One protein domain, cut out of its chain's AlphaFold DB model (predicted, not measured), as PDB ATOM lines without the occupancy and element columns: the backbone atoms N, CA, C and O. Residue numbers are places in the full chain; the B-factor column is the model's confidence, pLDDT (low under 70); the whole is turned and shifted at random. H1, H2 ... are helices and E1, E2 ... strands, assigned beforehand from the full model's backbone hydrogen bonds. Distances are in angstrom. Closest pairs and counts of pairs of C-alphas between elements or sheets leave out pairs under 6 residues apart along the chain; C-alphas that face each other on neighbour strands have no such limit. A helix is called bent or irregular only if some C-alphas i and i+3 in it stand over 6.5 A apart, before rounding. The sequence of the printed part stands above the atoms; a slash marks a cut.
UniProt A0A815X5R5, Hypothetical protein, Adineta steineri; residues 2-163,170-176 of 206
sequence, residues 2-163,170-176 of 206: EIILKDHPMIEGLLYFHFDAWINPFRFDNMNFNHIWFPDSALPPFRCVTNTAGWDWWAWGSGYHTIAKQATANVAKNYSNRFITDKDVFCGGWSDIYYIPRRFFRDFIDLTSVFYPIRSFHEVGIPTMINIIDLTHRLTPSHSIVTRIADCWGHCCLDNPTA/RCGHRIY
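This is residues 2 to 163 and 170 to 176 of the 206 residues of the protein "Hypothetical protein" of Adineta steineri (UniProt A0A815X5R5). A small three-strand sheet, E2 E9 E8, stands at one end of a rounded body, next to a row of four strands, E1, E6, E3 and E7, with the helix H5 over one face of E3 and E7. H3, H4 and the pair E4 and E5 pack on H5, while H1 and H2 lie at the rim. The printed part has 169 residues, in the order H1 E1 E2 E3 E4 H2 H3 E5 E6 H4 H5 E7 E8 E9, and its class is mixed, helices and strands. The sheet E2 E9 E8 is mixed, E3 and E7 are parallel, and E1 with E6 and E4 with E5 are antiparallel. The whole is compact, with a radius of gyration of the C-alphas of 15.8 A and spans of 49 by 43 by 32 A.

The three-strand sheet holds E2, residues 21 to 23, E9, 171 to 173, and E8, 152 to 154. E1, 13 to 17, is 13.3 A long and E6, 97 to 101, 13.8 A; E3 is 36 to 39, E7 146 to 149, E4 47 to 49 and E5 90 to 92. H5, 122 to 137, is 21.8 A long, H3, 64 to 78, 21.2 A, and H4, 102 to 115, 19.8 A; H1 is 2 to 7 and H2 58 to 62. C-alpha 2 is at (62.361, -12.946, -0.044), C-alpha 122 at (57.686, 2.884, 9.666) and C-alpha 173 at (47.909, 10.150, 0.577).

E9 is the inner strand, antiparallel to E2, with N 22 and O 172 at 3.0 A, and parallel to E8, with N 153 and O 171 at 2.9 A. E7 runs on into E8 at 56 degrees. E3 pairs with E7 through N 147 and O 36, 2.7 A, and E1 with E6 through N 16 and O 98, 2.8 A. C-alphas 37 and 99, the closest of E3 and E6, are 4.8 A apart. E4 pairs with E5 through N 49 and O 90, 2.9 A; C-alphas 92 and 124, the closest of E5 and H5, are 4.4 A apart. The hub H4 touches H5, closest C-alphas 111 and 129 at 6.3 A, at a steep tilt of 52 degrees, opposite ways. H3 touches H5, closest C-alphas 68 and 125 at 5.9 A. H1 touches H4, closest C-alphas 2 and 109 at 7.4 A; H2 and H3 meet only through their link. H4 is irregular, C-alphas 103 and 106 being 7.4 A apart. In H1 and H3 every O i to N i+4 pair is within hydrogen-bond range; in H4 7 of 10 are, in H5 11 of 12, and in H2 0 of 1, beside 2 of 2 O i to N i+3 pairs.

The farthest C-alphas, of Asn 81 and Ala 163, are 49.5 A apart. Residues 164 to 169 are not printed, and C-alphas 163 and 170 are 12.8 A apart across the cut. The links E2 to E3 and H3 to E5 are long. No printed residue is under 70 in pLDDT.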
ATOM      1  N   GLU A   2      61.675 -11.632  -0.016       92.12
ATOM      2  CA  GLU A   2      62.361 -12.946  -0.044       92.12
ATOM      3  C   GLU A   2      61.810 -13.921  -1.096       92.12
ATOM      4  O   GLU A   2      62.578 -14.433  -1.905       92.12
ATOM      5  N   ILE A   3      60.484 -14.103  -1.148       92.06
ATOM      6  CA  ILE A   3      59.821 -14.949  -2.160       92.06
ATOM      7  C   ILE A   3      60.179 -14.485  -3.580       92.06
ATOM      8  O   ILE A   3      60.483 -15.286  -4.449       92.06
ATOM      9  N   ILE A   4      60.228 -13.173  -3.812       91.81
ATOM     10  CA  ILE A   4      60.556 -12.605  -5.127       91.81
ATOM     11  C   ILE A   4      62.024 -12.825  -5.494       91.81
ATOM     12  O   ILE A   4      62.346 -13.097  -6.652       91.81
ATOM     13  N   LEU A   5      62.928 -12.723  -4.518       90.69
ATOM     14  CA  LEU A   5      64.330 -13.053  -4.741       90.69
ATOM     15  C   LEU A   5      64.497 -14.517  -5.151       90.69
ATOM     16  O   LEU A   5      65.283 -14.786  -6.057       90.69
ATOM     17  N   LYS A   6      63.749 -15.419  -4.512       92.31
ATOM     18  CA  LYS A   6      63.849 -16.865  -4.711       92.31
ATOM     19  C   LYS A   6      63.158 -17.352  -5.987       92.31
ATOM     20  O   LYS A   6      63.767 -18.078  -6.765       92.31
ATOM     21  N   ASP A   7      61.916 -16.929  -6.206       96.50
ATOM     22  CA  ASP A   7      60.993 -17.596  -7.132       96.50
ATOM     23  C   ASP A   7      60.619 -16.726  -8.350       96.50
ATOM     24  O   ASP A   7      60.047 -17.222  -9.319       96.50
ATOM     25  N   HIS A   8      60.962 -15.430  -8.345       95.94
ATOM     26  CA  HIS A   8      60.570 -14.487  -9.402       95.94
ATOM     27  C   HIS A   8      61.758 -13.643  -9.905       95.94
ATOM     28  O   HIS A   8      61.846 -12.442  -9.616       95.94
ATOM     29  N   PRO A   9      62.689 -14.238 -10.681       93.50
ATOM     30  CA  PRO A   9      63.896 -13.552 -11.149       93.50
ATOM     31  C   PRO A   9      63.611 -12.382 -12.100       93.50
ATOM     32  O   PRO A   9      64.394 -11.441 -12.139       93.50
ATOM     33  N   MET A  10      62.475 -12.410 -12.803       95.75
ATOM     34  CA  MET A  10      62.060 -11.364 -13.747       95.75
ATOM     35  C   MET A  10      61.560 -10.076 -13.070       95.75
ATOM     36  O   MET A  10      61.367  -9.073 -13.746       95.75
ATOM     37  N   ILE A  11      61.307 -10.084 -11.755       96.25
ATOM     38  CA  ILE A  11      60.871  -8.880 -11.034       96.25
ATOM     39  C   ILE A  11      62.103  -8.054 -10.660       96.25
ATOM     40  O   ILE A  11      62.868  -8.431  -9.766       96.25
ATOM     41  N   GLU A  12      62.256  -6.911 -11.327       95.94
ATOM     42  CA  GLU A  12      63.403  -6.000 -11.204       95.94
ATOM     43  C   GLU A  12      63.271  -4.967 -10.079       95.94
ATOM     44  O   GLU A  12      64.244  -4.307  -9.727       95.94
ATOM     45  N   GLY A  13      62.103  -4.856  -9.454       96.62
ATOM     46  CA  GLY A  13      61.891  -4.009  -8.287       96.62
ATOM     47  C   GLY A  13      60.459  -4.077  -7.782       96.62
ATOM     48  O   GLY A  13      59.610  -4.743  -8.372       96.62
ATOM     49  N   LEU A  14      60.202  -3.409  -6.663       96.75
ATOM     50  CA  LEU A  14      58.887  -3.361  -6.035       96.75
ATOM     51  C   LEU A  14      58.517  -1.934  -5.688       96.75
ATOM     52  O   LEU A  14      59.240  -1.283  -4.941       96.75
ATOM     53  N   LEU A  15      57.360  -1.499  -6.182       95.88
ATOM     54  CA  LEU A  15      56.665  -0.320  -5.688       95.88
ATOM     55  C   LEU A  15      55.741  -0.757  -4.550       95.88
ATOM     56  O   LEU A  15      54.809  -1.530  -4.763       95.88
ATOM     57  N   TYR A  16      56.025  -0.281  -3.345       95.25
ATOM     58  CA  TYR A  16      55.149  -0.396  -2.190       95.25
ATOM     59  C   TYR A  16      54.264   0.843  -2.107       95.25
ATOM     60  O   TYR A  16      54.744   1.957  -2.331       95.25
ATOM     61  N   PHE A  17      52.998   0.650  -1.746       93.50
ATOM     62  CA  PHE A  17      52.135   1.738  -1.318       93.50
ATOM     63  C   PHE A  17      51.121   1.277  -0.260       93.50
ATOM     64  O   PHE A  17      50.703   0.117  -0.258       93.50
ATOM     65  N   HIS A  18      50.747   2.173   0.652       91.56
ATOM     66  CA  HIS A  18      49.761   1.931   1.703       91.56
ATOM     67  C   HIS A  18      48.325   1.917   1.140       91.56
ATOM     68  O   HIS A  18      48.061   2.443   0.061       91.56
ATOM     69  N   PHE A  19      47.374   1.299   1.850       86.19
ATOM     70  CA  PHE A  19      46.034   1.008   1.307       86.19
ATOM     71  C   PHE A  19      45.169   2.248   1.034       86.19
ATOM     72  O   PHE A  19      44.236   2.180   0.237       86.19
ATOM     73  N   ASP A  20      45.445   3.359   1.714       89.19
ATOM     74  CA  ASP A  20      44.797   4.658   1.518       89.19
ATOM     75  C   ASP A  20      45.692   5.629   0.735       89.19
ATOM     76  O   ASP A  20      45.430   6.829   0.708       89.19
ATOM     77  N   ALA A  21      46.735   5.130   0.072       93.19
ATOM     78  CA  ALA A  21      47.478   5.872  -0.933       93.19
ATOM     79  C   ALA A  21      46.930   5.574  -2.337       93.19
ATOM     80  O   ALA A  21      46.348   4.518  -2.593       93.19
ATOM     81  N   TRP A  22      47.149   6.490  -3.281       94.00
ATOM     82  CA  TRP A  22      46.948   6.211  -4.703       94.00
ATOM     83  C   TRP A  22      48.222   6.463  -5.491       94.00
ATOM     84  O   TRP A  22      49.062   7.290  -5.130       94.00
ATOM     85  N   ILE A  23      48.325   5.761  -6.614       94.50
ATOM     86  CA  ILE A  23      49.390   5.923  -7.591       94.50
ATOM     87  C   ILE A  23      48.781   6.041  -8.980       94.50
ATOM     88  O   ILE A  23      47.786   5.393  -9.308       94.50
ATOM     89  N   ASN A  24      49.415   6.854  -9.808       94.56
ATOM     90  CA  ASN A  24      49.233   6.840 -11.238       94.56
ATOM     91  C   ASN A  24      50.462   6.161 -11.874       94.56
ATOM     92  O   ASN A  24      51.490   6.820 -12.049       94.56
ATOM     93  N   PRO A  25      50.383   4.863 -12.222       91.62
ATOM     94  CA  PRO A  25      51.540   4.088 -12.670       91.62
ATOM     95  C   PRO A  25      52.149   4.611 -13.976       91.62
ATOM     96  O   PRO A  25      53.346   4.448 -14.199       91.62
ATOM     97  N   PHE A  26      51.364   5.286 -14.817       91.00
ATOM     98  CA  PHE A  26      51.827   5.817 -16.097       91.00
ATOM     99  C   PHE A  26      52.795   6.998 -15.961       91.00
ATOM    100  O   PHE A  26      53.459   7.352 -16.926       91.00
ATOM    101  N   ARG A  27      52.892   7.604 -14.771       92.00
ATOM    102  CA  ARG A  27      53.752   8.769 -14.496       92.00
ATOM    103  C   ARG A  27      55.062   8.422 -13.786       92.00
ATOM    104  O   ARG A  27      55.738   9.307 -13.263       92.00
ATOM    105  N   PHE A  28      55.409   7.138 -13.753       91.88
ATOM    106  CA  PHE A  28      56.679   6.632 -13.227       91.88
ATOM    107  C   PHE A  28      57.601   6.095 -14.337       91.88
ATOM    108  O   PHE A  28      58.705   5.643 -14.050       91.88
ATOM    109  N   ASP A  29      57.174   6.147 -15.600       87.38
ATOM    110  CA  ASP A  29      57.874   5.564 -16.753       87.38
ATOM    111  C   ASP A  29      59.249   6.192 -17.029       87.38
ATOM    112  O   ASP A  29      60.162   5.520 -17.508       87.38
ATOM    113  N   ASN A  30      59.418   7.467 -16.685       88.75
ATOM    114  CA  ASN A  30      60.663   8.213 -16.837       88.75
ATOM    115  C   ASN A  30      61.584   8.163 -15.607       88.75
ATOM    116  O   ASN A  30      62.623   8.829 -15.591       88.75
ATOM    117  N   MET A  31      61.212   7.423 -14.559       93.62
ATOM    118  CA  MET A  31      62.021   7.331 -13.348       93.62
ATOM    119  C   MET A  31      63.195   6.366 -13.521       93.62
ATOM    120  O   MET A  31      63.150   5.405 -14.285       93.62
ATOM    121  N   ASN A  32      64.279   6.607 -12.783       95.25
ATOM    122  CA  ASN A  32      65.433   5.719 -12.803       95.25
ATOM    123  C   ASN A  32      65.154   4.469 -11.953       95.25
ATOM    124  O   ASN A  32      65.303   4.503 -10.734       95.25
ATOM    125  N   PHE A  33      64.790   3.356 -12.590       95.88
ATOM    126  CA  PHE A  33      64.502   2.077 -11.923       95.88
ATOM    127  C   PHE A  33      65.720   1.439 -11.222       95.88
ATOM    128  O   PHE A  33      65.568   0.490 -10.459       95.88
ATOM    129  N   ASN A  34      66.934   1.972 -11.406       96.69
ATOM    130  CA  ASN A  34      68.111   1.549 -10.639       96.69
ATOM    131  C   ASN A  34      68.267   2.292  -9.300       96.69
ATOM    132  O   ASN A  34      69.162   1.957  -8.510       96.69
ATOM    133  N   HIS A  35      67.439   3.311  -9.056       97.81
ATOM    134  CA  HIS A  35      67.417   4.112  -7.834       97.81
ATOM    135  C   HIS A  35      66.233   3.722  -6.952       97.81
ATOM    136  O   HIS A  35      65.176   3.330  -7.440       97.81
ATOM    137  N   ILE A  36      66.406   3.867  -5.639       98.25
ATOM    138  CA  ILE A  36      65.282   3.853  -4.700       98.25
ATOM    139  C   ILE A  36      64.434   5.087  -4.977       98.25
ATOM    140  O   ILE A  36      64.988   6.172  -5.133       98.25
ATOM    141  N   TRP A  37      63.111   4.954  -5.021       97.00
ATOM    142  CA  TRP A  37      62.234   6.123  -5.090       97.00
ATOM    143  C   TRP A  37      61.591   6.346  -3.736       97.00
ATOM    144  O   TRP A  37      60.989   5.424  -3.185       97.00
ATOM    145  N   PHE A  38      61.720   7.558  -3.209       95.81
ATOM    146  CA  PHE A  38      61.183   7.907  -1.902       95.81
ATOM    147  C   PHE A  38      60.587   9.315  -1.935       95.81
ATOM    148  O   PHE A  38      61.192  10.202  -2.540       95.81
ATOM    149  N   PRO A  39      59.407   9.551  -1.355       92.25
ATOM    150  CA  PRO A  39      58.744  10.832  -1.475       92.25
ATOM    151  C   PRO A  39      59.360  11.884  -0.552       92.25
ATOM    152  O   PRO A  39      59.895  11.585   0.513       92.25
ATOM    153  N   ASP A  40      59.285  13.135  -1.000       88.12
ATOM    154  CA  ASP A  40      59.817  14.311  -0.300       88.12
ATOM    155  C   ASP A  40      58.859  15.516  -0.361       88.12
ATOM    156  O   ASP A  40      59.231  16.636  -0.027       88.12
ATOM    157  N   SER A  41      57.619  15.306  -0.817       74.75
ATOM    158  CA  SER A  41      56.596  16.355  -0.938       74.75
ATOM    159  C   SER A  41      55.580  16.399   0.198       74.75
ATOM    160  O   SER A  41      54.821  17.360   0.296       74.75
ATOM    161  N   ALA A  42      55.550  15.370   1.042       70.94
ATOM    162  CA  ALA A  42      54.579  15.209   2.118       70.94
ATOM    163  C   ALA A  42      55.198  15.484   3.493       70.94
ATOM    164  O   ALA A  42      56.417  15.492   3.658       70.94
ATOM    165  N   LEU A  43      54.343  15.682   4.498       78.38
ATOM    166  CA  LEU A  43      54.757  15.713   5.899       78.38
ATOM    167  C   LEU A  43      54.742  14.285   6.476       78.38
ATOM    168  O   LEU A  43      53.698  13.639   6.396       78.38
ATOM    169  N   PRO A  44      55.832  13.821   7.115       83.94
ATOM    170  CA  PRO A  44      57.120  14.504   7.269       83.94
ATOM    171  C   PRO A  44      58.001  14.429   5.996       83.94
ATOM    172  O   PRO A  44      57.998  13.396   5.320       83.94
ATOM    173  N   PRO A  45      58.809  15.468   5.692       88.06
ATOM    174  CA  PRO A  45      59.750  15.427   4.570       88.06
ATOM    175  C   PRO A  45      60.873  14.425   4.840       88.06
ATOM    176  O   PRO A  45      61.187  14.141   6.003       88.06
ATOM    177  N   PHE A  46      61.529  13.926   3.787       93.00
ATOM    178  CA  PHE A  46      62.625  12.981   3.966       93.00
ATOM    179  C   PHE A  46      63.886  13.702   4.450       93.00
ATOM    180  O   PHE A  46      64.621  14.352   3.691       93.00
ATOM    181  N   ARG A  47      64.155  13.564   5.750       94.12
ATOM    182  CA  ARG A  47      65.260  14.239   6.429       94.12
ATOM    183  C   ARG A  47      65.923  13.319   7.445       94.12
ATOM    184  O   ARG A  47      65.253  12.633   8.211       94.12
ATOM    185  N   CYS A  48      67.251  13.364   7.482       95.44
ATOM    186  CA  CYS A  48      68.071  12.679   8.474       95.44
ATOM    187  C   CYS A  48      68.701  13.694   9.428       95.44
ATOM    188  O   CYS A  48      69.196  14.736   8.993       95.44
ATOM    189  N   VAL A  49      68.661  13.409  10.726       96.25
ATOM    190  CA  VAL A  49      69.140  14.292  11.795       96.25
ATOM    191  C   VAL A  49      69.728  13.473  12.944       96.25
ATOM    192  O   VAL A  49      69.478  12.276  13.069       96.25
ATOM    193  N   THR A  50      70.493  14.129  13.815       96.44
ATOM    194  CA  THR A  50      71.021  13.515  15.044       96.44
ATOM    195  C   THR A  50      70.174  13.814  16.276       96.44
ATOM    196  O   THR A  50      70.349  13.191  17.320       96.44
ATOM    197  N   ASN A  51      69.235  14.751  16.195       95.06
ATOM    198  CA  ASN A  51      68.314  15.095  17.271       95.06
ATOM    199  C   ASN A  51      67.022  15.683  16.686       95.06
ATOM    200  O   ASN A  51      66.986  16.075  15.523       95.06
ATOM    201  N   THR A  52      65.964  15.723  17.489       95.19
ATOM    202  CA  THR A  52      64.642  16.212  17.070       95.19
ATOM    203  C   THR A  52      64.501  17.734  17.161       95.19
ATOM    204  O   THR A  52      63.460  18.272  16.782       95.19
ATOM    205  N   ALA A  53      65.518  18.458  17.644       93.94
ATOM    206  CA  ALA A  53      65.440  19.907  17.767       93.94
ATOM    207  C   ALA A  53      65.360  20.555  16.376       93.94
ATOM    208  O   ALA A  53      66.117  20.225  15.461       93.94
ATOM    209  N   GLY A  54      64.420  21.486  16.207       88.94
ATOM    210  CA  GLY A  54      64.182  22.142  14.918       88.94
ATOM    211  C   GLY A  54      63.463  21.267  13.884       88.94
ATOM    212  O   GLY A  54      63.473  21.594  12.695       88.94
ATOM    213  N   TRP A  55      62.848  20.163  14.314       91.44
ATOM    214  CA  TRP A  55      61.914  19.386  13.507       91.44
ATOM    215  C   TRP A  55      60.641  19.130  14.305       91.44
ATOM    216  O   TRP A  55      60.553  18.165  15.057       91.44
ATOM    217  N   ASP A  56      59.651  19.999  14.130       88.94
ATOM    218  CA  ASP A  56      58.358  19.846  14.790       88.94
ATOM    219  C   ASP A  56      57.540  18.736  14.114       88.94
ATOM    220  O   ASP A  56      57.067  18.886  12.985       88.94
ATOM    221  N   TRP A  57      57.445  17.582  14.774       89.62
ATOM    222  CA  TRP A  57      56.641  16.455  14.323       89.62
ATOM    223  C   TRP A  57      56.127  15.654  15.520       89.62
ATOM    224  O   TRP A  57      56.892  15.281  16.415       89.62
ATOM    225  N   TRP A  58      54.823  15.361  15.525       87.19
ATOM    226  CA  TRP A  58      54.111  14.733  16.647       87.19
ATOM    227  C   TRP A  58      54.753  13.417  17.111       87.19
ATOM    228  O   TRP A  58      54.742  13.090  18.299       87.19
ATOM    229  N   ALA A  59      55.355  12.680  16.178       87.44
ATOM    230  CA  ALA A  59      55.905  11.353  16.409       87.44
ATOM    231  C   ALA A  59      57.113  11.368  17.371       87.44
ATOM    232  O   ALA A  59      57.459  10.351  17.978       87.44
ATOM    233  N   TRP A  60      57.754  12.525  17.568       92.12
ATOM    234  CA  TRP A  60      58.883  12.663  18.489       92.12
ATOM    235  C   TRP A  60      58.505  12.496  19.954       92.12
ATOM    236  O   TRP A  60      59.315  11.955  20.709       92.12
ATOM    237  N   GLY A  61      57.272  12.849  20.336       90.88
ATOM    238  CA  GLY A  61      56.758  12.619  21.690       90.88
ATOM    239  C   GLY A  61      56.691  11.135  22.072       90.88
ATOM    240  O   GLY A  61      56.749  10.800  23.250       90.88
ATOM    241  N   SER A  62      56.640  10.238  21.083       93.94
ATOM    242  CA  SER A  62      56.599   8.783  21.279       93.94
ATOM    243  C   SER A  62      57.982   8.120  21.323       93.94
ATOM    244  O   SER A  62      58.071   6.902  21.456       93.94
ATOM    245  N   GLY A  63      59.074   8.881  21.191       95.75
ATOM    246  CA  GLY A  63      60.434   8.335  21.281       95.75
ATOM    247  C   GLY A  63      60.869   7.466  20.091       95.75
ATOM    248  O   GLY A  63      61.862   6.746  20.195       95.75
ATOM    249  N   TYR A  64      60.182   7.536  18.943       96.38
ATOM    250  CA  TYR A  64      60.506   6.708  17.769       96.38
ATOM    251  C   TYR A  64      61.930   6.911  17.237       96.38
ATOM    252  O   TYR A  64      62.554   5.965  16.757       96.38
ATOM    253  N   HIS A  65      62.475   8.122  17.375       96.06
ATOM    254  CA  HIS A  65      63.861   8.426  17.023       96.06
ATOM    255  C   HIS A  65      64.864   7.613  17.856       96.06
ATOM    256  O   HIS A  65      65.858   7.127  17.320       96.06
ATOM    257  N   THR A  66      64.597   7.400  19.149       96.88
ATOM    258  CA  THR A  66      65.450   6.595  20.036       96.88
ATOM    259  C   THR A  66      65.449   5.128  19.619       96.88
ATOM    260  O   THR A  66      66.510   4.509  19.551       96.88
ATOM    261  N   ILE A  67      64.277   4.590  19.268       97.25
ATOM    262  CA  ILE A  67      64.143   3.216  18.758       97.25
ATOM    263  C   ILE A  67      64.920   3.062  17.446       97.25
ATOM    264  O   ILE A  67      65.670   2.102  17.276       97.25
ATOM    265  N   ALA A  68      64.800   4.023  16.526       97.19
ATOM    266  CA  ALA A  68      65.541   3.994  15.268       97.19
ATOM    267  C   ALA A  68      67.061   4.052  15.484       97.19
ATOM    268  O   ALA A  68      67.777   3.243  14.902       97.19
ATOM    269  N   LYS A  69      67.555   4.914  16.382       97.31
ATOM    270  CA  LYS A  69      68.980   4.939  16.760       97.31
ATOM    271  C   LYS A  69      69.452   3.617  17.356       97.31
ATOM    272  O   LYS A  69      70.550   3.162  17.041       97.31
ATOM    273  N   GLN A  70      68.630   2.965  18.182       97.25
ATOM    274  CA  GLN A  70      68.946   1.641  18.717       97.25
ATOM    275  C   GLN A  70      69.066   0.594  17.596       97.25
ATOM    276  O   GLN A  70      70.013  -0.194  17.603       97.25
ATOM    277  N   ALA A  71      68.161   0.604  16.611       97.31
ATOM    278  CA  ALA A  71      68.301  -0.235  15.419       97.31
ATOM    279  C   ALA A  71      69.589   0.084  14.655       97.31
ATOM    280  O   ALA A  71      70.347  -0.834  14.356       97.31
ATOM    281  N   THR A  72      69.886   1.358  14.389       97.31
ATOM    282  CA  THR A  72      71.110   1.753  13.678       97.31
ATOM    283  C   THR A  72      72.367   1.308  14.428       97.31
ATOM    284  O   THR A  72      73.291   0.784  13.812       97.31
ATOM    285  N   ALA A  73      72.393   1.416  15.758       96.56
ATOM    286  CA  ALA A  73      73.484   0.896  16.579       96.56
ATOM    287  C   ALA A  73      73.613  -0.636  16.482       96.56
ATOM    288  O   ALA A  73      74.725  -1.161  16.420       96.56
ATOM    289  N   ASN A  74      72.495  -1.366  16.411       96.31
ATOM    290  CA  ASN A  74      72.504  -2.813  16.185       96.31
ATOM    291  C   ASN A  74      73.014  -3.177  14.783       96.31
ATOM    292  O   ASN A  74      73.742  -4.162  14.650       96.31
ATOM    293  N   VAL A  75      72.683  -2.392  13.754       97.31
ATOM    294  CA  VAL A  75      73.253  -2.556  12.407       97.31
ATOM    295  C   VAL A  75      74.760  -2.309  12.446       97.31
ATOM    296  O   VAL A  75      75.523  -3.171  12.016       97.31
ATOM    297  N   ALA A  76      75.200  -1.204  13.051       95.69
ATOM    298  CA  ALA A  76      76.615  -0.863  13.199       95.69
ATOM    299  C   ALA A  76      77.408  -1.952  13.941       95.69
ATOM    300  O   ALA A  76      78.571  -2.194  13.635       95.69
ATOM    301  N   LYS A  77      76.793  -2.630  14.916       94.94
ATOM    302  CA  LYS A  77      77.440  -3.704  15.678       94.94
ATOM    303  C   LYS A  77      77.521  -5.020  14.903       94.94
ATOM    304  O   LYS A  77      78.557  -5.675  14.941       94.94
ATOM    305  N   ASN A  78      76.428  -5.434  14.263       94.88
ATOM    306  CA  ASN A  78      76.297  -6.793  13.724       94.88
ATOM    307  C   ASN A  78      76.555  -6.886  12.211       94.88
ATOM    308  O   ASN A  78      76.758  -7.982  11.700       94.88
ATOM    309  N   TYR A  79      76.555  -5.754  11.502       95.94
ATOM    310  CA  TYR A  79      76.657  -5.680  10.042       95.94
ATOM    311  C   TYR A  79      77.659  -4.609   9.566       95.94
ATOM    312  O   TYR A  79      77.553  -4.120   8.441       95.94
ATOM    313  N   SER A  80      78.647  -4.234  10.390       94.12
ATOM    314  CA  SER A  80      79.665  -3.216  10.050       94.12
ATOM    315  C   SER A  80      80.512  -3.556   8.824       94.12
ATOM    316  O   SER A  80      81.022  -2.662   8.159       94.12
ATOM    317  N   ASN A  81      80.658  -4.841   8.504       95.50
ATOM    318  CA  ASN A  81      81.348  -5.307   7.302       95.50
ATOM    319  C   ASN A  81      80.519  -5.142   6.019       95.50
ATOM    320  O   ASN A  81      81.028  -5.415   4.934       95.50
ATOM    321  N   ARG A  82      79.246  -4.749   6.135       96.19
ATOM    322  CA  ARG A  82      78.308  -4.670   5.016       96.19
ATOM    323  C   ARG A  82      77.641  -3.309   4.861       96.19
ATOM    324  O   ARG A  82      77.385  -2.915   3.729       96.19
ATOM    325  N   PHE A  83      77.343  -2.617   5.955       98.00
ATOM    326  CA  PHE A  83      76.627  -1.345   5.918       98.00
ATOM    327  C   PHE A  83      77.461  -0.199   6.473       98.00
ATOM    328  O   PHE A  83      78.104  -0.320   7.516       98.00
ATOM    329  N   ILE A  84      77.371   0.946   5.800       96.38
ATOM    330  CA  ILE A  84      77.849   2.228   6.310       96.38
ATOM    331  C   ILE A  84      76.712   2.865   7.107       96.38
ATOM    332  O   ILE A  84      75.631   3.127   6.581       96.38
ATOM    333  N   THR A  85      76.960   3.123   8.389       94.62
ATOM    334  CA  THR A  85      75.959   3.666   9.315       94.62
ATOM    335  C   THR A  85      76.558   4.726  10.225       94.62
ATOM    336  O   THR A  85      77.694   4.577  10.671       94.62
ATOM    337  N   ASP A  86      75.750   5.713  10.599       93.00
ATOM    338  CA  ASP A  86      76.014   6.604  11.729       93.00
ATOM    339  C   ASP A  86      74.974   6.319  12.822       93.00
ATOM    340  O   ASP A  86      73.786   6.580  12.643       93.00
ATOM    341  N   LYS A  87      75.422   5.748  13.949       93.12
ATOM    342  CA  LYS A  87      74.556   5.324  15.066       93.12
ATOM    343  C   LYS A  87      73.766   6.471  15.701       93.12
ATOM    344  O   LYS A  87      72.755   6.219  16.354       93.12
ATOM    345  N   ASP A  88      74.233   7.706  15.534       93.81
ATOM    346  CA  ASP A  88      73.612   8.883  16.125       93.81
ATOM    347  C   ASP A  88      72.589   9.520  15.180       93.81
ATOM    348  O   ASP A  88      71.800  10.360  15.622       93.81
ATOM    349  N   VAL A  89      72.550   9.085  13.917       96.06
ATOM    350  CA  VAL A  89      71.618   9.547  12.889       96.06
ATOM    351  C   VAL A  89      70.382   8.652  12.826       96.06
ATOM    352  O   VAL A  89      70.451   7.423  12.787       96.06
ATOM    353  N   PHE A  90      69.225   9.301  12.751       96.75
ATOM    354  CA  PHE A  90      67.963   8.700  12.336       96.75
ATOM    355  C   PHE A  90      67.347   9.562  11.240       96.75
ATOM    356  O   PHE A  90      67.668  10.746  11.105       96.75
ATOM    357  N   CYS A  91      66.450   8.975  10.464       96.94
ATOM    358  CA  CYS A  91      65.711   9.690   9.440       96.94
ATOM    359  C   CYS A  91      64.219   9.570   9.694       96.94
ATOM    360  O   CYS A  91      63.760   8.563  10.216       96.94
ATOM    361  N   GLY A  92      63.478  10.599   9.315       95.19
ATOM    362  CA  GLY A  92      62.027  10.566   9.203       95.19
ATOM    363  C   GLY A  92      61.621  10.884   7.771       95.19
ATOM    364  O   GLY A  92      62.396  11.486   7.023       95.19
ATOM    365  N   GLY A  93      60.437  10.445   7.382       93.31
ATOM    366  CA  GLY A  93      59.925  10.667   6.041       93.31
ATOM    367  C   GLY A  93      58.642   9.892   5.804       93.31
ATOM    368  O   GLY A  93      58.474   8.783   6.316       93.31
ATOM    369  N   TRP A  94      57.756  10.485   5.016       90.94
ATOM    370  CA  TRP A  94      56.518   9.858   4.588       90.94
ATOM    371  C   TRP A  94      56.828   8.548   3.843       90.94
ATOM    372  O   TRP A  94      57.522   8.542   2.830       90.94
ATOM    373  N   SER A  95      56.385   7.415   4.395       92.62
ATOM    374  CA  SER A  95      56.798   6.072   3.938       92.62
ATOM    375  C   SER A  95      55.645   5.229   3.396       92.62
ATOM    376  O   SER A  95      55.777   4.016   3.230       92.62
ATOM    377  N   ASP A  96      54.528   5.878   3.065       91.38
ATOM    378  CA  ASP A  96      53.361   5.214   2.488       91.38
ATOM    379  C   ASP A  96      53.524   4.879   1.014       91.38
ATOM    380  O   ASP A  96      52.701   4.140   0.499       91.38
ATOM    381  N   ILE A  97      54.535   5.403   0.316       93.88
ATOM    382  CA  ILE A  97      54.825   5.073  -1.084       93.88
ATOM    383  C   ILE A  97      56.338   5.037  -1.261       93.88
ATOM    384  O   ILE A  97      57.003   6.012  -0.936       93.88
ATOM    385  N   TYR A  98      56.901   3.951  -1.783       95.94
ATOM    386  CA  TYR A  98      58.323   3.900  -2.137       95.94
ATOM    387  C   TYR A  98      58.629   2.747  -3.089       95.94
ATOM    388  O   TYR A  98      57.960   1.717  -3.079       95.94
ATOM    389  N   TYR A  99      59.674   2.901  -3.899       97.75
ATOM    390  CA  TYR A  99      60.153   1.856  -4.802       97.75
ATOM    391  C   TYR A  99      61.539   1.370  -4.393       97.75
ATOM    392  O   TYR A  99      62.447   2.180  -4.201       97.75
ATOM    393  N   ILE A 100      61.710   0.051  -4.303       98.50
ATOM    394  CA  ILE A 100      62.999  -0.597  -4.054       98.50
ATOM    395  C   ILE A 100      63.405  -1.401  -5.300       98.50
ATOM    396  O   ILE A 100      62.723  -2.370  -5.646       98.50
ATOM    397  N   PRO A 101      64.521  -1.055  -5.961       98.25
ATOM    398  CA  PRO A 101      65.138  -1.890  -6.989       98.25
ATOM    399  C   PRO A 101      65.572  -3.260  -6.451       98.25
ATOM    400  O   PRO A 101      66.065  -3.370  -5.324       98.25
ATOM    401  N   ARG A 102      65.515  -4.302  -7.289       97.38
ATOM    402  CA  ARG A 102      65.902  -5.684  -6.940       97.38
ATOM    403  C   ARG A 102      67.308  -5.766  -6.358       97.38
ATOM    404  O   ARG A 102      67.528  -6.523  -5.412       97.38
ATOM    405  N   ARG A 103      68.244  -4.962  -6.878       97.00
ATOM    406  CA  ARG A 103      69.638  -4.912  -6.400       97.00
ATOM    407  C   ARG A 103      69.768  -4.560  -4.912       97.00
ATOM    408  O   ARG A 103      70.793  -4.866  -4.321       97.00
ATOM    409  N   PHE A 104      68.730  -3.979  -4.309       98.31
ATOM    410  CA  PHE A 104      68.683  -3.612  -2.894       98.31
ATOM    411  C   PHE A 104      67.738  -4.478  -2.057       98.31
ATOM    412  O   PHE A 104      67.622  -4.255  -0.855       98.31
ATOM    413  N   PHE A 105      67.075  -5.490  -2.631       98.06
ATOM    414  CA  PHE A 105      66.169  -6.350  -1.857       98.06
ATOM    415  C   PHE A 105      66.875  -7.039  -0.698       98.06
ATOM    416  O   PHE A 105      66.319  -7.090   0.396       98.06
ATOM    417  N   ARG A 106      68.089  -7.565  -0.910       97.69
ATOM    418  CA  ARG A 106      68.814  -8.249   0.164       97.69
ATOM    419  C   ARG A 106      69.175  -7.279   1.288       97.69
ATOM    420  O   ARG A 106      69.001  -7.629   2.447       97.69
ATOM    421  N   ASP A 107      69.595  -6.061   0.956       98.25
ATOM    422  CA  ASP A 107      69.874  -5.033   1.961       98.25
ATOM    423  C   ASP A 107      68.621  -4.643   2.738       98.25
ATOM    424  O   ASP A 107      68.648  -4.597   3.964       98.25
ATOM    425  N   PHE A 108      67.507  -4.442   2.034       98.12
ATOM    426  CA  PHE A 108      66.234  -4.114   2.659       98.12
ATOM    427  C   PHE A 108      65.766  -5.229   3.604       98.12
ATOM    428  O   PHE A 108      65.388  -4.935   4.732       98.12
ATOM    429  N   ILE A 109      65.857  -6.500   3.192       97.25
ATOM    430  CA  ILE A 109      65.517  -7.671   4.023       97.25
ATOM    431  C   ILE A 109      66.382  -7.723   5.287       97.25
ATOM    432  O   ILE A 109      65.853  -7.867   6.390       97.25
ATOM    433  N   ASP A 110      67.701  -7.583   5.141       97.50
ATOM    434  CA  ASP A 110      68.627  -7.649   6.273       97.50
ATOM    435  C   ASP A 110      68.392  -6.505   7.260       97.50
ATOM    436  O   ASP A 110      68.322  -6.731   8.467       97.50
ATOM    437  N   LEU A 111      68.170  -5.289   6.764       98.31
ATOM    438  CA  LEU A 111      67.823  -4.152   7.607       98.31
ATOM    439  C   LEU A 111      66.438  -4.323   8.258       98.31
ATOM    440  O   LEU A 111      66.300  -4.082   9.457       98.31
ATOM    441  N   THR A 112      65.428  -4.826   7.540       97.38
ATOM    442  CA  THR A 112      64.123  -5.165   8.135       97.38
ATOM    443  C   THR A 112      64.280  -6.167   9.279       97.38
ATOM    444  O   THR A 112      63.630  -5.995  10.308       97.38
ATOM    445  N   SER A 113      65.178  -7.154   9.169       96.88
ATOM    446  CA  SER A 113      65.424  -8.132  10.241       96.88
ATOM    447  C   SER A 113      65.938  -7.508  11.550       96.88
ATOM    448  O   SER A 113      65.787  -8.107  12.612       96.88
ATOM    449  N   VAL A 114      66.472  -6.280  11.495       97.81
ATOM    450  CA  VAL A 114      66.911  -5.504  12.665       97.81
ATOM    451  C   VAL A 114      65.837  -4.517  13.131       97.81
ATOM    452  O   VAL A 114      65.570  -4.416  14.328       97.81
ATOM    453  N   PHE A 115      65.210  -3.787  12.205       98.00
ATOM    454  CA  PHE A 115      64.252  -2.720  12.528       98.00
ATOM    455  C   PHE A 115      62.872  -3.248  12.946       98.00
ATOM    456  O   PHE A 115      62.223  -2.658  13.816       98.00
ATOM    457  N   TYR A 116      62.418  -4.360  12.358       96.56
ATOM    458  CA  TYR A 116      61.089  -4.919  12.613       96.56
ATOM    459  C   TYR A 116      60.925  -5.479  14.038       96.56
ATOM    460  O   TYR A 116      59.959  -5.092  14.702       96.56
ATOM    461  N   PRO A 117      61.843  -6.311  14.581       97.12
ATOM    462  CA  PRO A 117      61.661  -6.896  15.915       97.12
ATOM    463  C   PRO A 117      61.591  -5.867  17.046       97.12
ATOM    464  O   PRO A 117      60.916  -6.097  18.046       97.12
ATOM    465  N   ILE A 118      62.249  -4.713  16.881       95.75
ATOM    466  CA  ILE A 118      62.216  -3.623  17.865       95.75
ATOM    467  C   ILE A 118      61.046  -2.651  17.655       95.75
ATOM    468  O   ILE A 118      60.971  -1.630  18.333       95.75
ATOM    469  N   ARG A 119      60.133  -2.961  16.722       95.50
ATOM    470  CA  ARG A 119      58.934  -2.169  16.414       95.50
ATOM    471  C   ARG A 119      59.256  -0.719  16.047       95.50
ATOM    472  O   ARG A 119      58.585   0.207  16.501       95.50
ATOM    473  N   SER A 120      60.288  -0.515  15.226       96.69
ATOM    474  CA  SER A 120      60.590   0.813  14.693       96.69
ATOM    475  C   SER A 120      59.391   1.346  13.899       96.69
ATOM    476  O   SER A 120      58.843   0.645  13.048       96.69
ATOM    477  N   PHE A 121      58.964   2.576  14.193       96.25
ATOM    478  CA  PHE A 121      57.855   3.218  13.489       96.25
ATOM    479  C   PHE A 121      58.213   3.409  12.014       96.25
ATOM    480  O   PHE A 121      59.295   3.902  11.718       96.25
ATOM    481  N   HIS A 122      57.343   3.009  11.088       94.31
ATOM    482  CA  HIS A 122      57.686   2.884   9.666       94.31
ATOM    483  C   HIS A 122      58.136   4.208   9.017       94.31
ATOM    484  O   HIS A 122      59.146   4.196   8.317       94.31
ATOM    485  N   GLU A 123      57.526   5.349   9.365       94.69
ATOM    486  CA  GLU A 123      57.946   6.694   8.906       94.69
ATOM    487  C   GLU A 123      59.251   7.203   9.550       94.69
ATOM    488  O   GLU A 123      59.649   8.350   9.350       94.69
ATOM    489  N   VAL A 124      59.935   6.362  10.329       96.94
ATOM    490  CA  VAL A 124      61.299   6.591  10.835       96.94
ATOM    491  C   VAL A 124      62.218   5.443  10.412       96.94
ATOM    492  O   VAL A 124      63.299   5.655   9.864       96.94
ATOM    493  N   GLY A 125      61.776   4.203  10.609       97.50
ATOM    494  CA  GLY A 125      62.507   2.989  10.279       97.50
ATOM    495  C   GLY A 125      62.813   2.876   8.791       97.50
ATOM    496  O   GLY A 125      63.981   2.760   8.435       97.50
ATOM    497  N   ILE A 126      61.810   2.981   7.914       97.69
ATOM    498  CA  ILE A 126      62.009   2.856   6.460       97.69
ATOM    499  C   ILE A 126      62.933   3.967   5.925       97.69
ATOM    500  O   ILE A 126      63.928   3.626   5.283       97.69
ATOM    501  N   PRO A 127      62.711   5.266   6.227       97.56
ATOM    502  CA  PRO A 127      63.650   6.330   5.863       97.56
ATOM    503  C   PRO A 127      65.076   6.085   6.366       97.56
ATOM    504  O   PRO A 127      66.042   6.328   5.644       97.56
ATOM    505  N   THR A 128      65.228   5.585   7.597       98.38
ATOM    506  CA  THR A 128      66.548   5.299   8.176       98.38
ATOM    507  C   THR A 128      67.227   4.144   7.442       98.38
ATOM    508  O   THR A 128      68.401   4.251   7.092       98.38
ATOM    509  N   MET A 129      66.494   3.070   7.136       98.62
ATOM    510  CA  MET A 129      66.997   1.959   6.328       98.62
ATOM    511  C   MET A 129      67.425   2.425   4.932       98.62
ATOM    512  O   MET A 129      68.505   2.063   4.473       98.62
ATOM    513  N   ILE A 130      66.622   3.266   4.276       98.25
ATOM    514  CA  ILE A 130      66.946   3.830   2.958       98.25
ATOM    515  C   ILE A 130      68.208   4.683   3.022       98.25
ATOM    516  O   ILE A 130      69.064   4.551   2.154       98.25
ATOM    517  N   ASN A 131      68.371   5.502   4.064       98.00
ATOM    518  CA  ASN A 131      69.604   6.252   4.268       98.00
ATOM    519  C   ASN A 131      70.811   5.321   4.455       98.00
ATOM    520  O   ASN A 131      71.843   5.563   3.849       98.00
ATOM    521  N   ILE A 132      70.692   4.231   5.220       98.44
ATOM    522  CA  ILE A 132      71.783   3.248   5.361       98.44
ATOM    523  C   ILE A 132      72.162   2.642   4.000       98.44
ATOM    524  O   ILE A 132      73.347   2.547   3.678       98.44
ATOM    525  N   ILE A 133      71.177   2.272   3.175       98.50
ATOM    526  CA  ILE A 133      71.425   1.750   1.821       98.50
ATOM    527  C   ILE A 133      72.084   2.829   0.948       98.50
ATOM    528  O   ILE A 133      73.066   2.539   0.267       98.50
ATOM    529  N   ASP A 134      71.609   4.077   1.003       98.00
ATOM    530  CA  ASP A 134      72.209   5.193   0.266       98.00
ATOM    531  C   ASP A 134      73.669   5.413   0.656       98.00
ATOM    532  O   ASP A 134      74.540   5.404  -0.209       98.00
ATOM    533  N   LEU A 135      73.955   5.532   1.956       97.19
ATOM    534  CA  LEU A 135      75.311   5.694   2.480       97.19
ATOM    535  C   LEU A 135      76.246   4.575   2.014       97.19
ATOM    536  O   LEU A 135      77.403   4.846   1.708       97.19
ATOM    537  N   THR A 136      75.738   3.344   1.971       97.88
ATOM    538  CA  THR A 136      76.507   2.143   1.628       97.88
ATOM    539  C   THR A 136      76.833   2.065   0.135       97.88
ATOM    540  O   THR A 136      77.909   1.598  -0.226       97.88
ATOM    541  N   HIS A 137      75.924   2.518  -0.737       97.50
ATOM    542  CA  HIS A 137      76.012   2.276  -2.185       97.50
ATOM    543  C   HIS A 137      76.229   3.523  -3.044       97.50
ATOM    544  O   HIS A 137      76.477   3.394  -4.246       97.50
ATOM    545  N   ARG A 138      76.117   4.728  -2.482       95.00
ATOM    546  CA  ARG A 138      76.410   5.967  -3.212       95.00
ATOM    547  C   ARG A 138      77.897   6.074  -3.535       95.00
ATOM    548  O   ARG A 138      78.751   5.767  -2.710       95.00
ATOM    549  N   LEU A 139      78.207   6.579  -4.727       89.88
ATOM    550  CA  LEU A 139      79.595   6.763  -5.168       89.88
ATOM    551  C   LEU A 139      80.269   7.941  -4.458       89.88
ATOM    552  O   LEU A 139      81.450   7.891  -4.125       89.88
ATOM    553  N   THR A 140      79.512   9.015  -4.234       91.25
ATOM    554  CA  THR A 140      79.959  10.212  -3.518       91.25
ATOM    555  C   THR A 140      78.795  10.782  -2.702       91.25
ATOM    556  O   THR A 140      77.639  10.454  -2.979       91.25
ATOM    557  N   PRO A 141      79.051  11.694  -1.744       87.50
ATOM    558  CA  PRO A 141      77.983  12.376  -1.011       87.50
ATOM    559  C   PRO A 141      76.980  13.137  -1.897       87.50
ATOM    560  O   PRO A 141      75.854  13.367  -1.472       87.50
ATOM    561  N   SER A 142      77.372  13.521  -3.116       88.94
ATOM    562  CA  SER A 142      76.529  14.232  -4.086       88.94
ATOM    563  C   SER A 142      75.796  13.324  -5.081       88.94
ATOM    564  O   SER A 142      74.920  13.806  -5.794       88.94
ATOM    565  N   HIS A 143      76.114  12.027  -5.131       91.56
ATOM    566  CA  HIS A 143      75.507  11.061  -6.056       91.56
ATOM    567  C   HIS A 143      74.681  10.028  -5.289       91.56
ATOM    568  O   HIS A 143      75.057   8.859  -5.200       91.56
ATOM    569  N   SER A 144      73.562  10.477  -4.717       95.19
ATOM    570  CA  SER A 144      72.622   9.596  -4.020       95.19
ATOM    571  C   SER A 144      72.002   8.568  -4.972       95.19
ATOM    572  O   SER A 144      71.681   8.877  -6.123       95.19
ATOM    573  N   ILE A 145      71.786   7.352  -4.466       97.12
ATOM    574  CA  ILE A 145      71.022   6.295  -5.148       97.12
ATOM    575  C   ILE A 145      69.519   6.379  -4.840       97.12
ATOM    576  O   ILE A 145      68.763   5.477  -5.206       97.12
ATOM    577  N   VAL A 146      69.081   7.458  -4.183       97.00
ATOM    578  CA  VAL A 146      67.683   7.766  -3.876       97.00
ATOM    579  C   VAL A 146      67.197   8.894  -4.782       97.00
ATOM    580  O   VAL A 146      67.708  10.012  -4.763       97.00
ATOM    581  N   THR A 147      66.168   8.615  -5.572       95.81
ATOM    582  CA  THR A 147      65.398   9.614  -6.311       95.81
ATOM    583  C   THR A 147      64.251  10.106  -5.437       95.81
ATOM    584  O   THR A 147      63.393   9.323  -5.022       95.81
ATOM    585  N   ARG A 148      64.221  11.414  -5.174       93.25
ATOM    586  CA  ARG A 148      63.168  12.047  -4.376       93.25
ATOM    587  C   ARG A 148      61.938  12.356  -5.233       93.25
ATOM    588  O   ARG A 148      62.065  13.033  -6.252       93.25
ATOM    589  N   ILE A 149      60.764  11.865  -4.833       92.88
ATOM    590  CA  ILE A 149      59.486  12.148  -5.504       92.88
ATOM    591  C   ILE A 149      58.857  13.381  -4.852       92.88
ATOM    592  O   ILE A 149      58.425  13.324  -3.703       92.88
ATOM    593  N   ALA A 150      58.819  14.496  -5.579       90.62
ATOM    594  CA  ALA A 150      58.387  15.792  -5.051       90.62
ATOM    595  C   ALA A 150      56.966  16.211  -5.486       90.62
ATOM    596  O   ALA A 150      56.529  17.319  -5.188       90.62
ATOM    597  N   ASP A 151      56.238  15.351  -6.193       91.81
ATOM    598  CA  ASP A 151      54.915  15.636  -6.759       91.81
ATOM    599  C   ASP A 151      53.863  14.587  -6.363       91.81
ATOM    600  O   ASP A 151      52.896  14.352  -7.098       91.81
ATOM    601  N   CYS A 152      54.030  13.966  -5.190       93.06
ATOM    602  CA  CYS A 152      52.915  13.317  -4.507       93.06
ATOM    603  C   CYS A 152      52.103  14.349  -3.718       93.06
ATOM    604  O   CYS A 152      52.662  15.287  -3.147       93.06
ATOM    605  N   TRP A 153      50.795  14.138  -3.641       93.62
ATOM    606  CA  TRP A 153      49.889  14.981  -2.874       93.62
ATOM    607  C   TRP A 153      49.685  14.486  -1.439       93.62
ATOM    608  O   TRP A 153      49.492  13.294  -1.215       93.62
ATOM    609  N   GLY A 154      49.598  15.434  -0.510       90.38
ATOM    610  CA  GLY A 154      48.992  15.262   0.809       90.38
ATOM    611  C   GLY A 154      49.854  14.620   1.896       90.38
ATOM    612  O   GLY A 154      51.076  14.619   1.815       90.38
ATOM    613  N   HIS A 155      49.189  14.201   2.974       86.50
ATOM    614  CA  HIS A 155      49.720  13.455   4.117       86.50
ATOM    615  C   HIS A 155      48.555  12.804   4.897       86.50
ATOM    616  O   HIS A 155      47.384  13.063   4.597       86.50
ATOM    617  N   CYS A 156      48.862  12.045   5.960       82.81
ATOM    618  CA  CYS A 156      47.920  11.293   6.822       82.81
ATOM    619  C   CYS A 156      46.624  11.994   7.220       82.81
ATOM    620  O   CYS A 156      45.634  11.361   7.583       82.81
ATOM    621  N   CYS A 157      46.681  13.314   7.261       84.88
ATOM    622  CA  CYS A 157      45.842  14.126   8.111       84.88
ATOM    623  C   CYS A 157      45.163  15.251   7.321       84.88
ATOM    624  O   CYS A 157      44.585  16.150   7.922       84.88
ATOM    625  N   LEU A 158      45.234  15.196   5.986       88.88
ATOM    626  CA  LEU A 158      44.396  16.004   5.110       88.88
ATOM    627  C   LEU A 158      43.042  15.337   4.854       88.88
ATOM    628  O   LEU A 158      42.838  14.130   5.059       88.88
ATOM    629  N   ASP A 159      42.124  16.162   4.361       91.44
ATOM    630  CA  ASP A 159      40.866  15.725   3.772       91.44
ATOM    631  C   ASP A 159      41.092  14.909   2.491       91.44
ATOM    632  O   ASP A 159      42.213  14.695   2.038       91.44
ATOM    633  N   ASN A 160      40.006  14.421   1.901       94.31
ATOM    634  CA  ASN A 160      40.057  13.671   0.653       94.31
ATOM    635  C   ASN A 160      40.538  14.572  -0.511       94.31
ATOM    636  O   ASN A 160      40.088  15.721  -0.597       94.31
ATOM    637  N   PRO A 161      41.404  14.103  -1.433       95.06
ATOM    638  CA  PRO A 161      41.847  14.914  -2.559       95.06
ATOM    639  C   PRO A 161      40.688  15.292  -3.480       95.06
ATOM    640  O   PRO A 161      39.782  14.503  -3.755       95.06
ATOM    641  N   THR A 162      40.759  16.499  -4.038       95.81
ATOM    642  CA  THR A 162      39.834  16.899  -5.103       95.81
ATOM    643  C   THR A 162      40.183  16.190  -6.414       95.81
ATOM    644  O   THR A 162      41.313  15.740  -6.627       95.81
ATOM    645  N   ALA A 163      39.243  16.168  -7.363       95.44
ATOM    646  CA  ALA A 163      39.506  15.657  -8.710       95.44
ATOM    647  C   ALA A 163      40.676  16.379  -9.410       95.44
ATOM    648  O   ALA A 163      41.383  15.781 -10.220       95.44
ATOM    649  N   ARG A 170      51.222  12.589  -9.352       93.88
ATOM    650  CA  ARG A 170      51.456  11.192  -9.772       93.88
ATOM    651  C   ARG A 170      51.071  10.173  -8.698       93.88
ATOM    652  O   ARG A 170      50.976   8.984  -8.975       93.88
ATOM    653  N   CYS A 171      50.893  10.635  -7.471       94.38
ATOM    654  CA  CYS A 171      50.635   9.834  -6.283       94.38
ATOM    655  C   CYS A 171      50.022  10.714  -5.198       94.38
ATOM    656  O   CYS A 171      50.048  11.942  -5.305       94.38
ATOM    657  N   GLY A 172      49.543  10.101  -4.122       93.62
ATOM    658  CA  GLY A 172      49.276  10.838  -2.899       93.62
ATOM    659  C   GLY A 172      48.710  10.003  -1.766       93.62
ATOM    660  O   GLY A 172      48.460   8.804  -1.917       93.62
ATOM    661  N   HIS A 173      48.519  10.674  -0.635       90.94
ATOM    662  CA  HIS A 173      47.909  10.150   0.577       90.94
ATOM    663  C   HIS A 173      47.258  11.272   1.391       90.94
ATOM    664  O   HIS A 173      47.754  12.389   1.417       90.94
ATOM    665  N   ARG A 174      46.133  11.039   2.055       91.50
ATOM    666  CA  ARG A 174      45.287   9.840   1.961       91.50
ATOM    667  C   ARG A 174      44.179  10.009   0.918       91.50
ATOM    668  O   ARG A 174      43.755  11.126   0.644       91.50
ATOM    669  N   ILE A 175      43.665   8.908   0.375       92.31
ATOM    670  CA  ILE A 175      42.431   8.863  -0.414       92.31
ATOM    671  C   ILE A 175      41.393   7.975   0.271       92.31
ATOM    672  O   ILE A 175      41.630   6.817   0.605       92.31
ATOM    673  N   TYR A 176      40.197   8.518   0.448       92.88
ATOM    674  CA  TYR A 176      39.037   7.797   0.938       92.88
ATOM    675  C   TYR A 176      38.217   7.283  -0.248       92.88
ATOM    676  O   TYR A 176      37.303   7.944  -0.741       92.88
TER     677      TYR A 176